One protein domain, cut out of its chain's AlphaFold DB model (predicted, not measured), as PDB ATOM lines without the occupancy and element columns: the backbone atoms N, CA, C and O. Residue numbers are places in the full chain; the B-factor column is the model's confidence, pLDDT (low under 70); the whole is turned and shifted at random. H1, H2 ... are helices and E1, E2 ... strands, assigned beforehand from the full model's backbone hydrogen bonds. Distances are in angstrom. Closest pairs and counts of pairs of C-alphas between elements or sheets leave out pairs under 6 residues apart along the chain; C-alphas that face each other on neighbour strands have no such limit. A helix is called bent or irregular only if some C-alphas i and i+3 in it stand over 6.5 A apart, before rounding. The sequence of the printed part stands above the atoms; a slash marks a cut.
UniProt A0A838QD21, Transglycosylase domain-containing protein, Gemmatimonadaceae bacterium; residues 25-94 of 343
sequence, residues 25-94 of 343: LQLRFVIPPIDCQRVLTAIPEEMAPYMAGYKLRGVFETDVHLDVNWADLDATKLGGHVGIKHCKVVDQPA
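AT A GLANCE: This is residues 25 to 94 of the 343 residues of the protein "Transglycosylase domain-containing protein" of Gemmatimonadaceae bacterium (UniProt A0A838QD21). A long, narrow slab of three antiparallel strands, E1, E3 and E4, makes most of the length, and at one end the structure turns a corner, like an L, into a short ribbon of two antiparallel strands, E2 and E5. The short helix H1 and the unnamed residues 42 to 54 fill out this turned end, while H2 continues from E4 at the slab's level. The printed part has 70 residues, with named elements in the order E1, H1, E2, E3, E4, H2, E5, and its class is mixed, helices and strands. The larger sheet has the order E1, E3, E4. The whole is loose, with a radius of gyration of the C-alphas of 15.9 A and spans of 50 by 24 by 17 A.

HOW THE PARTS SIT: E1, residues 25 to 35, is an edge strand and the antiparallel neighbour of E3, residues 59 to 69, at 178 degrees; N 25 and O 68 are 2.9 A apart and N 60 and O 34 2.8 A, both within hydrogen-bond range. H1, residues 36 to 41, only grazes this sheet with its residues 36 to 40; its closest C-alphas to E3 are those of Cys 36 and Phe 60, 5.1 A apart. E2, residues 55 to 57, comes closest to H1 at the C-alphas of Leu 56 and Gln 37, 5.1 A apart. E2 runs on into E3 across a break of 1 residue, at 85 degrees. E3 forms a hairpin with E4, residues 77 to 82, the other edge strand, antiparallel at 177 degrees; N 67 and O 77 are within hydrogen-bond range at 2.8 A. H2, residues 83 to 86, stands at the sheet's level, with a height over the sheet of 1.0 A; the closest C-alphas of H2 and E3 are those of Gly 83 and Glu 61, 4.8 A apart. E5, residues 88 to 91, is antiparallel to E2 at 143 degrees, with N 57 and O 88 at 2.9 A, within hydrogen-bond range. H1 and E5 are only just apart, at 8.2 A. In H1 every O i to N i+4 pair is within hydrogen-bond range; H2 is too short for such a pair.

IN THESE COORDINATES: E1 begins at C-alpha 25, (-9.109, -56.342, -15.376), and is 30.7 A long. H1 is 8.8 A long and E2 7.0 A. E3 is 33.2 A long, ending at C-alpha 69, (-8.344, -62.539, -17.676). E4 is 15.9 A long. H2 is neither bent nor irregular, but only just: C-alphas 83 and 86 are 6.1 A apart. E5 is 9.3 A long and ends at C-alpha 91, (26.024, -40.533, -1.768).

THE WHOLE: The two C-alphas farthest apart are those of Ala 71 and Ala 94, at 51.2 A. The link from H1 to E2, 13 residues, is long. The printed part has no cut, and its mean pLDDT is 90.7, with no printed residue under 70.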
ATOM      1  N   LEU A  25      -9.591 -57.503 -16.122       89.56
ATOM      2  CA  LEU A  25      -9.109 -56.342 -15.376       89.56
ATOM      3  C   LEU A  25      -7.827 -55.850 -16.046       89.56
ATOM      4  O   LEU A  25      -6.881 -56.620 -16.173       89.56
ATOM      5  N   GLN A  26      -7.791 -54.580 -16.435       91.75
ATOM      6  CA  GLN A  26      -6.601 -53.931 -16.981       91.75
ATOM      7  C   GLN A  26      -6.164 -52.815 -16.036       91.75
ATOM      8  O   GLN A  26      -6.941 -51.912 -15.728       91.75
ATOM      9  N   LEU A  27      -4.926 -52.883 -15.566       92.94
ATOM     10  CA  LEU A  27      -4.294 -51.854 -14.750       92.94
ATOM     11  C   LEU A  27      -3.044 -51.366 -15.470       92.94
ATOM     12  O   LEU A  27      -2.247 -52.173 -15.940       92.94
ATOM     13  N   ARG A  28      -2.845 -50.049 -15.510       94.06
ATOM     14  CA  ARG A  28      -1.618 -49.438 -16.017       94.06
ATOM     15  C   ARG A  28      -1.115 -48.411 -15.017       94.06
ATOM     16  O   ARG A  28      -1.858 -47.528 -14.602       94.06
ATOM     17  N   PHE A  29       0.146 -48.539 -14.639       92.38
ATOM     18  CA  PHE A  29       0.834 -47.641 -13.730       92.38
ATOM     19  C   PHE A  29       1.963 -46.949 -14.481       92.38
ATOM     20  O   PHE A  29       2.914 -47.605 -14.911       92.38
ATOM     21  N   VAL A  30       1.841 -45.631 -14.640       93.12
ATOM     22  CA  VAL A  30       2.808 -44.810 -15.369       93.12
ATOM     23  C   VAL A  30       3.369 -43.742 -14.446       93.12
ATOM     24  O   VAL A  30       2.614 -42.981 -13.844       93.12
ATOM     25  N   ILE A  31       4.694 -43.657 -14.385       92.25
ATOM     26  CA  ILE A  31       5.406 -42.491 -13.870       92.25
ATOM     27  C   ILE A  31       6.217 -41.944 -15.046       92.25
ATOM     28  O   ILE A  31       7.099 -42.655 -15.538       92.25
ATOM     29  N   PRO A  32       5.921 -40.720 -15.522       93.50
ATOM     30  CA  PRO A  32       6.721 -40.099 -16.570       93.50
ATOM     31  C   PRO A  32       8.159 -39.858 -16.078       93.50
ATOM     32  O   PRO A  32       8.402 -39.910 -14.872       93.50
ATOM     33  N   PRO A  33       9.109 -39.558 -16.979       95.62
ATOM     34  CA  PRO A  33      10.484 -39.242 -16.604       95.62
ATOM     35  C   PRO A  33      10.558 -38.166 -15.509       95.62
ATOM     36  O   PRO A  33      10.152 -37.023 -15.721       95.62
ATOM     37  N   ILE A  34      11.079 -38.525 -14.336       95.69
ATOM     38  CA  ILE A  34      11.290 -37.621 -13.197       95.69
ATOM     39  C   ILE A  34      12.632 -37.896 -12.519       95.69
ATOM     40  O   ILE A  34      13.169 -38.996 -12.614       95.69
ATOM     41  N   ASP A  35      13.186 -36.915 -11.806       96.75
ATOM     42  CA  ASP A  35      14.445 -37.096 -11.077       96.75
ATOM     43  C   ASP A  35      14.371 -38.254 -10.074       96.75
ATOM     44  O   ASP A  35      13.475 -38.305  -9.226       96.75
ATOM     45  N   CYS A  36      15.368 -39.144 -10.100       95.69
ATOM     46  CA  CYS A  36      15.450 -40.260  -9.153       95.69
ATOM     47  C   CYS A  36      15.450 -39.779  -7.696       95.69
ATOM     48  O   CYS A  36      14.857 -40.424  -6.834       95.69
ATOM     49  N   GLN A  37      16.076 -38.625  -7.422       96.31
ATOM     50  CA  GLN A  37      16.053 -38.039  -6.085       96.31
ATOM     51  C   GLN A  37      14.633 -37.655  -5.663       96.31
ATOM     52  O   GLN A  37      14.265 -37.929  -4.527       96.31
ATOM     53  N   ARG A  38      13.819 -37.084  -6.565       94.94
ATOM     54  CA  ARG A  38      12.424 -36.725  -6.259       94.94
ATOM     55  C   ARG A  38      11.585 -37.949  -5.920       94.94
ATOM     56  O   ARG A  38      10.753 -37.861  -5.023       94.94
ATOM     57  N   VAL A  39      11.801 -39.070  -6.613       92.19
ATOM     58  CA  VAL A  39      11.133 -40.343  -6.292       92.19
ATOM     59  C   VAL A  39      11.501 -40.802  -4.888       92.19
ATOM     60  O   VAL A  39      10.619 -41.150  -4.110       92.19
ATOM     61  N   LEU A  40      12.793 -40.773  -4.560       92.31
ATOM     62  CA  LEU A  40      13.291 -41.195  -3.257       92.31
ATOM     63  C   LEU A  40      12.728 -40.323  -2.124       92.31
ATOM     64  O   LEU A  40      12.228 -40.856  -1.141       92.31
ATOM     65  N   THR A  41      12.744 -38.998  -2.282       92.38
ATOM     66  CA  THR A  41      12.263 -38.051  -1.259       92.38
ATOM     67  C   THR A  41      10.743 -37.983  -1.142       92.38
ATOM     68  O   THR A  41      10.238 -37.364  -0.213       92.38
ATOM     69  N   ALA A  42       9.995 -38.569  -2.082       91.75
ATOM     70  CA  ALA A  42       8.536 -38.650  -1.994       91.75
ATOM     71  C   ALA A  42       8.062 -39.708  -0.981       91.75
ATOM     72  O   ALA A  42       6.883 -39.730  -0.630       91.75
ATOM     73  N   ILE A  43       8.959 -40.591  -0.533       89.69
ATOM     74  CA  ILE A  43       8.671 -41.623   0.459       89.69
ATOM     75  C   ILE A  43       9.084 -41.078   1.836       89.69
ATOM     76  O   ILE A  43      10.265 -40.782   2.018       89.69
ATOM     77  N   PRO A  44       8.153 -40.951   2.799       89.19
ATOM     78  CA  PRO A  44       8.485 -40.509   4.150       89.19
ATOM     79  C   PRO A  44       9.516 -41.423   4.820       89.19
ATOM     80  O   PRO A  44       9.453 -42.651   4.684       89.19
ATOM     81  N   GLU A  45      10.446 -40.833   5.569       87.31
ATOM     82  CA  GLU A  45      11.516 -41.561   6.264       87.31
ATOM     83  C   GLU A  45      10.954 -42.553   7.288       87.31
ATOM     84  O   GLU A  45      11.455 -43.668   7.412       87.31
ATOM     85  N   GLU A  46       9.839 -42.214   7.931       85.56
ATOM     86  CA  GLU A  46       9.143 -43.078   8.884       85.56
ATOM     87  C   GLU A  46       8.611 -44.356   8.223       85.56
ATOM     88  O   GLU A  46       8.467 -45.393   8.871       85.56
ATOM     89  N   MET A  47       8.315 -44.300   6.921       83.50
ATOM     90  CA  MET A  47       7.882 -45.465   6.153       83.50
ATOM     91  C   MET A  47       9.071 -46.279   5.637       83.50
ATOM     92  O   MET A  47       8.986 -47.507   5.548       83.50
ATOM     93  N   ALA A  48      10.163 -45.616   5.259       86.75
ATOM     94  CA  ALA A  48      11.296 -46.255   4.603       86.75
ATOM     95  C   ALA A  48      12.659 -45.796   5.155       86.75
ATOM     96  O   ALA A  48      13.462 -45.234   4.407       86.75
ATOM     97  N   PRO A  49      12.974 -46.087   6.429       85.38
ATOM     98  CA  PRO A  49      14.193 -45.591   7.068       85.38
ATOM     99  C   PRO A  49      15.476 -46.090   6.386       85.38
ATOM    100  O   PRO A  49      16.443 -45.345   6.280       85.38
ATOM    101  N   TYR A  50      15.490 -47.303   5.817       85.94
ATOM    102  CA  TYR A  50      16.665 -47.836   5.100       85.94
ATOM    103  C   TYR A  50      16.905 -47.188   3.728       85.94
ATOM    104  O   TYR A  50      17.871 -47.528   3.043       85.94
ATOM    105  N   MET A  51      16.018 -46.291   3.298       89.38
ATOM    106  CA  MET A  51      16.165 -45.480   2.088       89.38
ATOM    107  C   MET A  51      16.620 -44.048   2.406       89.38
ATOM    108  O   MET A  51      17.024 -43.322   1.495       89.38
ATOM    109  N   ALA A  52      16.590 -43.642   3.680       87.69
ATOM    110  CA  ALA A  52      17.010 -42.320   4.118       87.69
ATOM    111  C   ALA A  52      18.517 -42.102   3.913       87.69
ATOM    112  O   ALA A  52      19.320 -43.034   3.927       87.69
ATOM    113  N   GLY A  53      18.907 -40.851   3.667       89.94
ATOM    114  CA  GLY A  53      20.307 -40.457   3.480       89.94
ATOM    115  C   GLY A  53      20.943 -40.845   2.137       89.94
ATOM    116  O   GLY A  53      22.040 -40.376   1.838       89.94
ATOM    117  N   TYR A  54      20.276 -41.633   1.288       94.31
ATOM    118  CA  TYR A  54      20.755 -41.873  -0.074       94.31
ATOM    119  C   TYR A  54      20.570 -40.629  -0.943       94.31
ATOM    120  O   TYR A  54      19.503 -40.007  -0.965       94.31
ATOM    121  N   LYS A  55      21.599 -40.304  -1.727       95.88
ATOM    122  CA  LYS A  55      21.495 -39.336  -2.819       95.88
ATOM    123  C   LYS A  55      21.613 -40.054  -4.147       95.88
ATOM    124  O   LYS A  55      22.554 -40.815  -4.386       95.88
ATOM    125  N   LEU A  56      20.655 -39.789  -5.020       96.50
ATOM    126  CA  LEU A  56      20.538 -40.361  -6.344       96.50
ATOM    127  C   LEU A  56      20.670 -39.266  -7.398       96.50
ATOM    128  O   LEU A  56      20.204 -38.144  -7.225       96.50
ATOM    129  N   ARG A  57      21.234 -39.632  -8.543       96.75
ATOM    130  CA  ARG A  57      21.146 -38.849  -9.779       96.75
ATOM    131  C   ARG A  57      20.515 -39.674 -10.888       96.75
ATOM    132  O   ARG A  57      20.533 -40.904 -10.825       96.75
ATOM    133  N   GLY A  58      20.074 -38.995 -11.938       95.94
ATOM    134  CA  GLY A  58      19.476 -39.614 -13.115       95.94
ATOM    135  C   GLY A  58      17.959 -39.516 -13.104       95.94
ATOM    136  O   GLY A  58      17.372 -38.804 -12.290       95.94
ATOM    137  N   VAL A  59      17.346 -40.244 -14.028       95.50
ATOM    138  CA  VAL A  59      15.916 -40.161 -14.314       95.50
ATOM    139  C   VAL A  59      15.266 -41.506 -14.030       95.50
ATOM    140  O   VAL A  59      15.781 -42.547 -14.429       95.50
ATOM    141  N   PHE A  60      14.148 -41.478 -13.322       94.31
ATOM    142  CA  PHE A  60      13.273 -42.610 -13.096       94.31
ATOM    143  C   PHE A  60      12.028 -42.448 -13.963       94.31
ATOM    144  O   PHE A  60      11.429 -41.379 -14.023       94.31
ATOM    145  N   GLU A  61      11.620 -43.534 -14.600       92.88
ATOM    146  CA  GLU A  61      10.369 -43.647 -15.341       92.88
ATOM    147  C   GLU A  61       9.812 -45.050 -15.117       92.88
ATOM    148  O   GLU A  61      10.562 -45.989 -14.834       92.88
ATOM    149  N   THR A  62       8.502 -45.222 -15.216       92.38
ATOM    150  CA  THR A  62       7.918 -46.560 -15.256       92.38
ATOM    151  C   THR A  62       6.654 -46.561 -16.090       92.38
ATOM    152  O   THR A  62       5.886 -45.606 -16.074       92.38
ATOM    153  N   ASP A  63       6.412 -47.671 -16.771       93.12
ATOM    154  CA  ASP A  63       5.141 -47.984 -17.415       93.12
ATOM    155  C   ASP A  63       4.926 -49.479 -17.253       93.12
ATOM    156  O   ASP A  63       5.548 -50.274 -17.956       93.12
ATOM    157  N   VAL A  64       4.128 -49.862 -16.261       92.19
ATOM    158  CA  VAL A  64       3.811 -51.255 -15.946       92.19
ATOM    159  C   VAL A  64       2.340 -51.485 -16.217       92.19
ATOM    160  O   VAL A  64       1.496 -50.708 -15.776       92.19
ATOM    161  N   HIS A  65       2.028 -52.571 -16.912       93.44
ATOM    162  CA  HIS A  65       0.661 -52.979 -17.199       93.44
ATOM    163  C   HIS A  65       0.398 -54.401 -16.707       93.44
ATOM    164  O   HIS A  65       1.253 -55.289 -16.798       93.44
ATOM    165  N   LEU A  66      -0.805 -54.595 -16.177       92.69
ATOM    166  CA  LEU A  66      -1.341 -55.867 -15.730       92.69
ATOM    167  C   LEU A  66      -2.702 -56.081 -16.391       92.69
ATOM    168  O   LEU A  66      -3.644 -55.348 -16.104       92.69
ATOM    169  N   ASP A  67      -2.800 -57.136 -17.191       92.75
ATOM    170  CA  ASP A  67      -4.043 -57.581 -17.813       92.75
ATOM    171  C   ASP A  67      -4.422 -58.936 -17.217       92.75
ATOM    172  O   ASP A  67      -3.796 -59.948 -17.526       92.75
ATOM    173  N   VAL A  68      -5.431 -58.983 -16.351       91.44
ATOM    174  CA  VAL A  68      -5.971 -60.229 -15.791       91.44
ATOM    175  C   VAL A  68      -7.182 -60.654 -16.604       91.44
ATOM    176  O   VAL A  68      -8.122 -59.880 -16.772       91.44
ATOM    177  N   ASN A  69      -7.182 -61.901 -17.069       89.44
ATOM    178  CA  ASN A  69      -8.344 -62.539 -17.676       89.44
ATOM    179  C   ASN A  69      -8.911 -63.564 -16.685       89.44
ATOM    180  O   ASN A  69      -8.255 -64.548 -16.362       89.44
ATOM    181  N   TRP A  70     -10.122 -63.326 -16.182       88.31
ATOM    182  CA  TRP A  70     -10.737 -64.183 -15.166       88.31
ATOM    183  C   TRP A  70     -11.307 -65.485 -15.744       88.31
ATOM    184  O   TRP A  70     -11.478 -66.450 -15.002       88.31
ATOM    185  N   ALA A  71     -11.563 -65.531 -17.057       88.12
ATOM    186  CA  ALA A  71     -11.955 -66.749 -17.767       88.12
ATOM    187  C   ALA A  71     -10.747 -67.648 -18.091       88.12
ATOM    188  O   ALA A  71     -10.880 -68.868 -18.131       88.12
ATOM    189  N   ASP A  72      -9.568 -67.049 -18.279       89.19
ATOM    190  CA  ASP A  72      -8.300 -67.750 -18.479       89.19
ATOM    191  C   ASP A  72      -7.164 -67.025 -17.745       89.19
ATOM    192  O   ASP A  72      -6.496 -66.137 -18.279       89.19
ATOM    193  N   LEU A  73      -6.918 -67.438 -16.501       89.12
ATOM    194  CA  LEU A  73      -5.866 -66.839 -15.684       89.12
ATOM    195  C   LEU A  73      -4.460 -67.088 -16.252       89.12
ATOM    196  O   LEU A  73      -3.559 -66.309 -15.944       89.12
ATOM    197  N   ASP A  74      -4.249 -68.111 -17.087       89.19
ATOM    198  CA  ASP A  74      -2.948 -68.343 -17.728       89.19
ATOM    199  C   ASP A  74      -2.670 -67.317 -18.844       89.19
ATOM    200  O   ASP A  74      -1.510 -66.957 -19.084       89.19
ATOM    201  N   ALA A  75      -3.720 -66.735 -19.434       88.88
ATOM    202  CA  ALA A  75      -3.623 -65.605 -20.358       88.88
ATOM    203  C   ALA A  75      -3.300 -64.259 -19.678       88.88
ATOM    204  O   ALA A  75      -3.070 -63.276 -20.386       88.88
ATOM    205  N   THR A  76      -3.231 -64.196 -18.340       88.81
ATOM    206  CA  THR A  76      -2.861 -62.972 -17.601       88.81
ATOM    207  C   THR A  76      -1.520 -62.436 -18.089       88.81
ATOM    208  O   THR A  76      -0.538 -63.181 -18.093       88.81
ATOM    209  N   LYS A  77      -1.435 -61.154 -18.451       89.25
ATOM    210  CA  LYS A  77      -0.195 -60.491 -18.878       89.25
ATOM    211  C   LYS A  77       0.295 -59.553 -17.789       89.25
ATOM    212  O   LYS A  77      -0.466 -58.767 -17.247       89.25
ATOM    213  N   LEU A  78       1.585 -59.633 -17.495       87.88
ATOM    214  CA  LEU A  78       2.295 -58.655 -16.686       87.88
ATOM    215  C   LEU A  78       3.503 -58.222 -17.502       87.88
ATOM    216  O   LEU A  78       4.318 -59.066 -17.887       87.88
ATOM    217  N   GLY A  79       3.595 -56.933 -17.787       86.69
ATOM    218  CA  GLY A  79       4.637 -56.390 -18.641       86.69
ATOM    219  C   GLY A  79       4.897 -54.924 -18.351       86.69
ATOM    220  O   GLY A  79       4.303 -54.331 -17.451       86.69
ATOM    221  N   GLY A  80       5.817 -54.350 -19.119       86.81
ATOM    222  CA  GLY A  80       6.214 -52.960 -18.971       86.81
ATOM    223  C   GLY A  80       7.698 -52.777 -18.695       86.81
ATOM    224  O   GLY A  80       8.497 -53.702 -18.855       86.81
ATOM    225  N   HIS A  81       8.061 -51.569 -18.280       85.25
ATOM    226  CA  HIS A  81       9.425 -51.200 -17.934       85.25
ATOM    227  C   HIS A  81       9.465 -50.421 -16.622       85.25
ATOM    228  O   HIS A  81       8.582 -49.619 -16.330       85.25
ATOM    229  N   VAL A  82      10.533 -50.646 -15.860       85.62
ATOM    230  CA  VAL A  82      10.899 -49.850 -14.687       85.62
ATOM    231  C   VAL A  82      12.286 -49.277 -14.965       85.62
ATOM    232  O   VAL A  82      13.289 -49.992 -14.953       85.62
ATOM    233  N   GLY A  83      12.345 -47.984 -15.260       83.88
ATOM    234  CA  GLY A  83      13.526 -47.222 -15.672       83.88
ATOM    235  C   GLY A  83      14.546 -46.950 -14.564       83.88
ATOM    236  O   GLY A  83      15.430 -46.118 -14.735       83.88
ATOM    237  N   ILE A  84      14.491 -47.672 -13.439       84.50
ATOM    238  CA  ILE A  84      15.388 -47.475 -12.286       84.50
ATOM    239  C   ILE A  84      16.876 -47.684 -12.623       84.50
ATOM    240  O   ILE A  84      17.756 -47.176 -11.936       84.50
ATOM    241  N   LYS A  85      17.190 -48.390 -13.718       80.12
ATOM    242  CA  LYS A  85      18.564 -48.583 -14.222       80.12
ATOM    243  C   LYS A  85      19.285 -47.277 -14.593       80.12
ATOM    244  O   LYS A  85      20.508 -47.271 -14.692       80.12
ATOM    245  N   HIS A  86      18.541 -46.196 -14.827       87.94
ATOM    246  CA  HIS A  86      19.098 -44.878 -15.134       87.94
ATOM    247  C   HIS A  86      19.391 -44.050 -13.877       87.94
ATOM    248  O   HIS A  86      20.094 -43.041 -13.962       87.94
ATOM    249  N   CYS A  87      18.923 -44.501 -12.710       93.56
ATOM    250  CA  CYS A  87      19.331 -43.953 -11.430       93.56
ATOM    251  C   CYS A  87      20.753 -44.405 -11.080       93.56
ATOM    252  O   CYS A  87      21.193 -45.493 -11.452       93.56
ATOM    253  N   LYS A  88      21.487 -43.574 -10.339       94.25
ATOM    254  CA  LYS A  88      22.790 -43.923  -9.759       94.25
ATOM    255  C   LYS A  88      22.896 -43.349  -8.359       94.25
ATOM    256  O   LYS A  88      22.595 -42.172  -8.170       94.25
ATOM    257  N   VAL A  89      23.361 -44.161  -7.415       94.19
ATOM    258  CA  VAL A  89      23.725 -43.689  -6.075       94.19
ATOM    259  C   VAL A  89      25.001 -42.854  -6.181       94.19
ATOM    260  O   VAL A  89      25.974 -43.289  -6.799       94.19
ATOM    261  N   VAL A  90      24.974 -41.638  -5.638       94.69
ATOM    262  CA  VAL A  90      26.126 -40.718  -5.586       94.69
ATOM    263  C   VAL A  90      26.603 -40.449  -4.168       94.69
ATOM    264  O   VAL A  90      27.763 -40.104  -3.981       94.69
ATOM    265  N   ASP A  91      25.722 -40.626  -3.190       92.81
ATOM    266  CA  ASP A  91      26.024 -40.533  -1.768       92.81
ATOM    267  C   ASP A  91      25.118 -41.512  -1.024       92.81
ATOM    268  O   ASP A  91      24.009 -41.809  -1.486       92.81
ATOM    269  N   GLN A  92      25.595 -42.041   0.092       91.44
ATOM    270  CA  GLN A  92      24.893 -43.083   0.831       91.44
ATOM    271  C   GLN A  92      25.343 -43.135   2.294       91.44
ATOM    272  O   GLN A  92      26.496 -42.811   2.586       91.44
ATOM    273  N   PRO A  93      24.478 -43.615   3.202       86.50
ATOM    274  CA  PRO A  93      24.833 -43.818   4.602       86.50
ATOM    275  C   PRO A  93      26.033 -44.760   4.797       86.50
ATOM    276  O   PRO A  93      26.305 -45.638   3.970       86.50
ATOM    277  N   ALA A  94      26.747 -44.622   5.916       77.44
ATOM    278  CA  ALA A  94      27.905 -45.466   6.229       77.44
ATOM    279  C   ALA A  94      27.530 -46.953   6.394       77.44
ATOM    280  O   ALA A  94      28.293 -47.836   6.013       77.44
TER     281      ALA A  94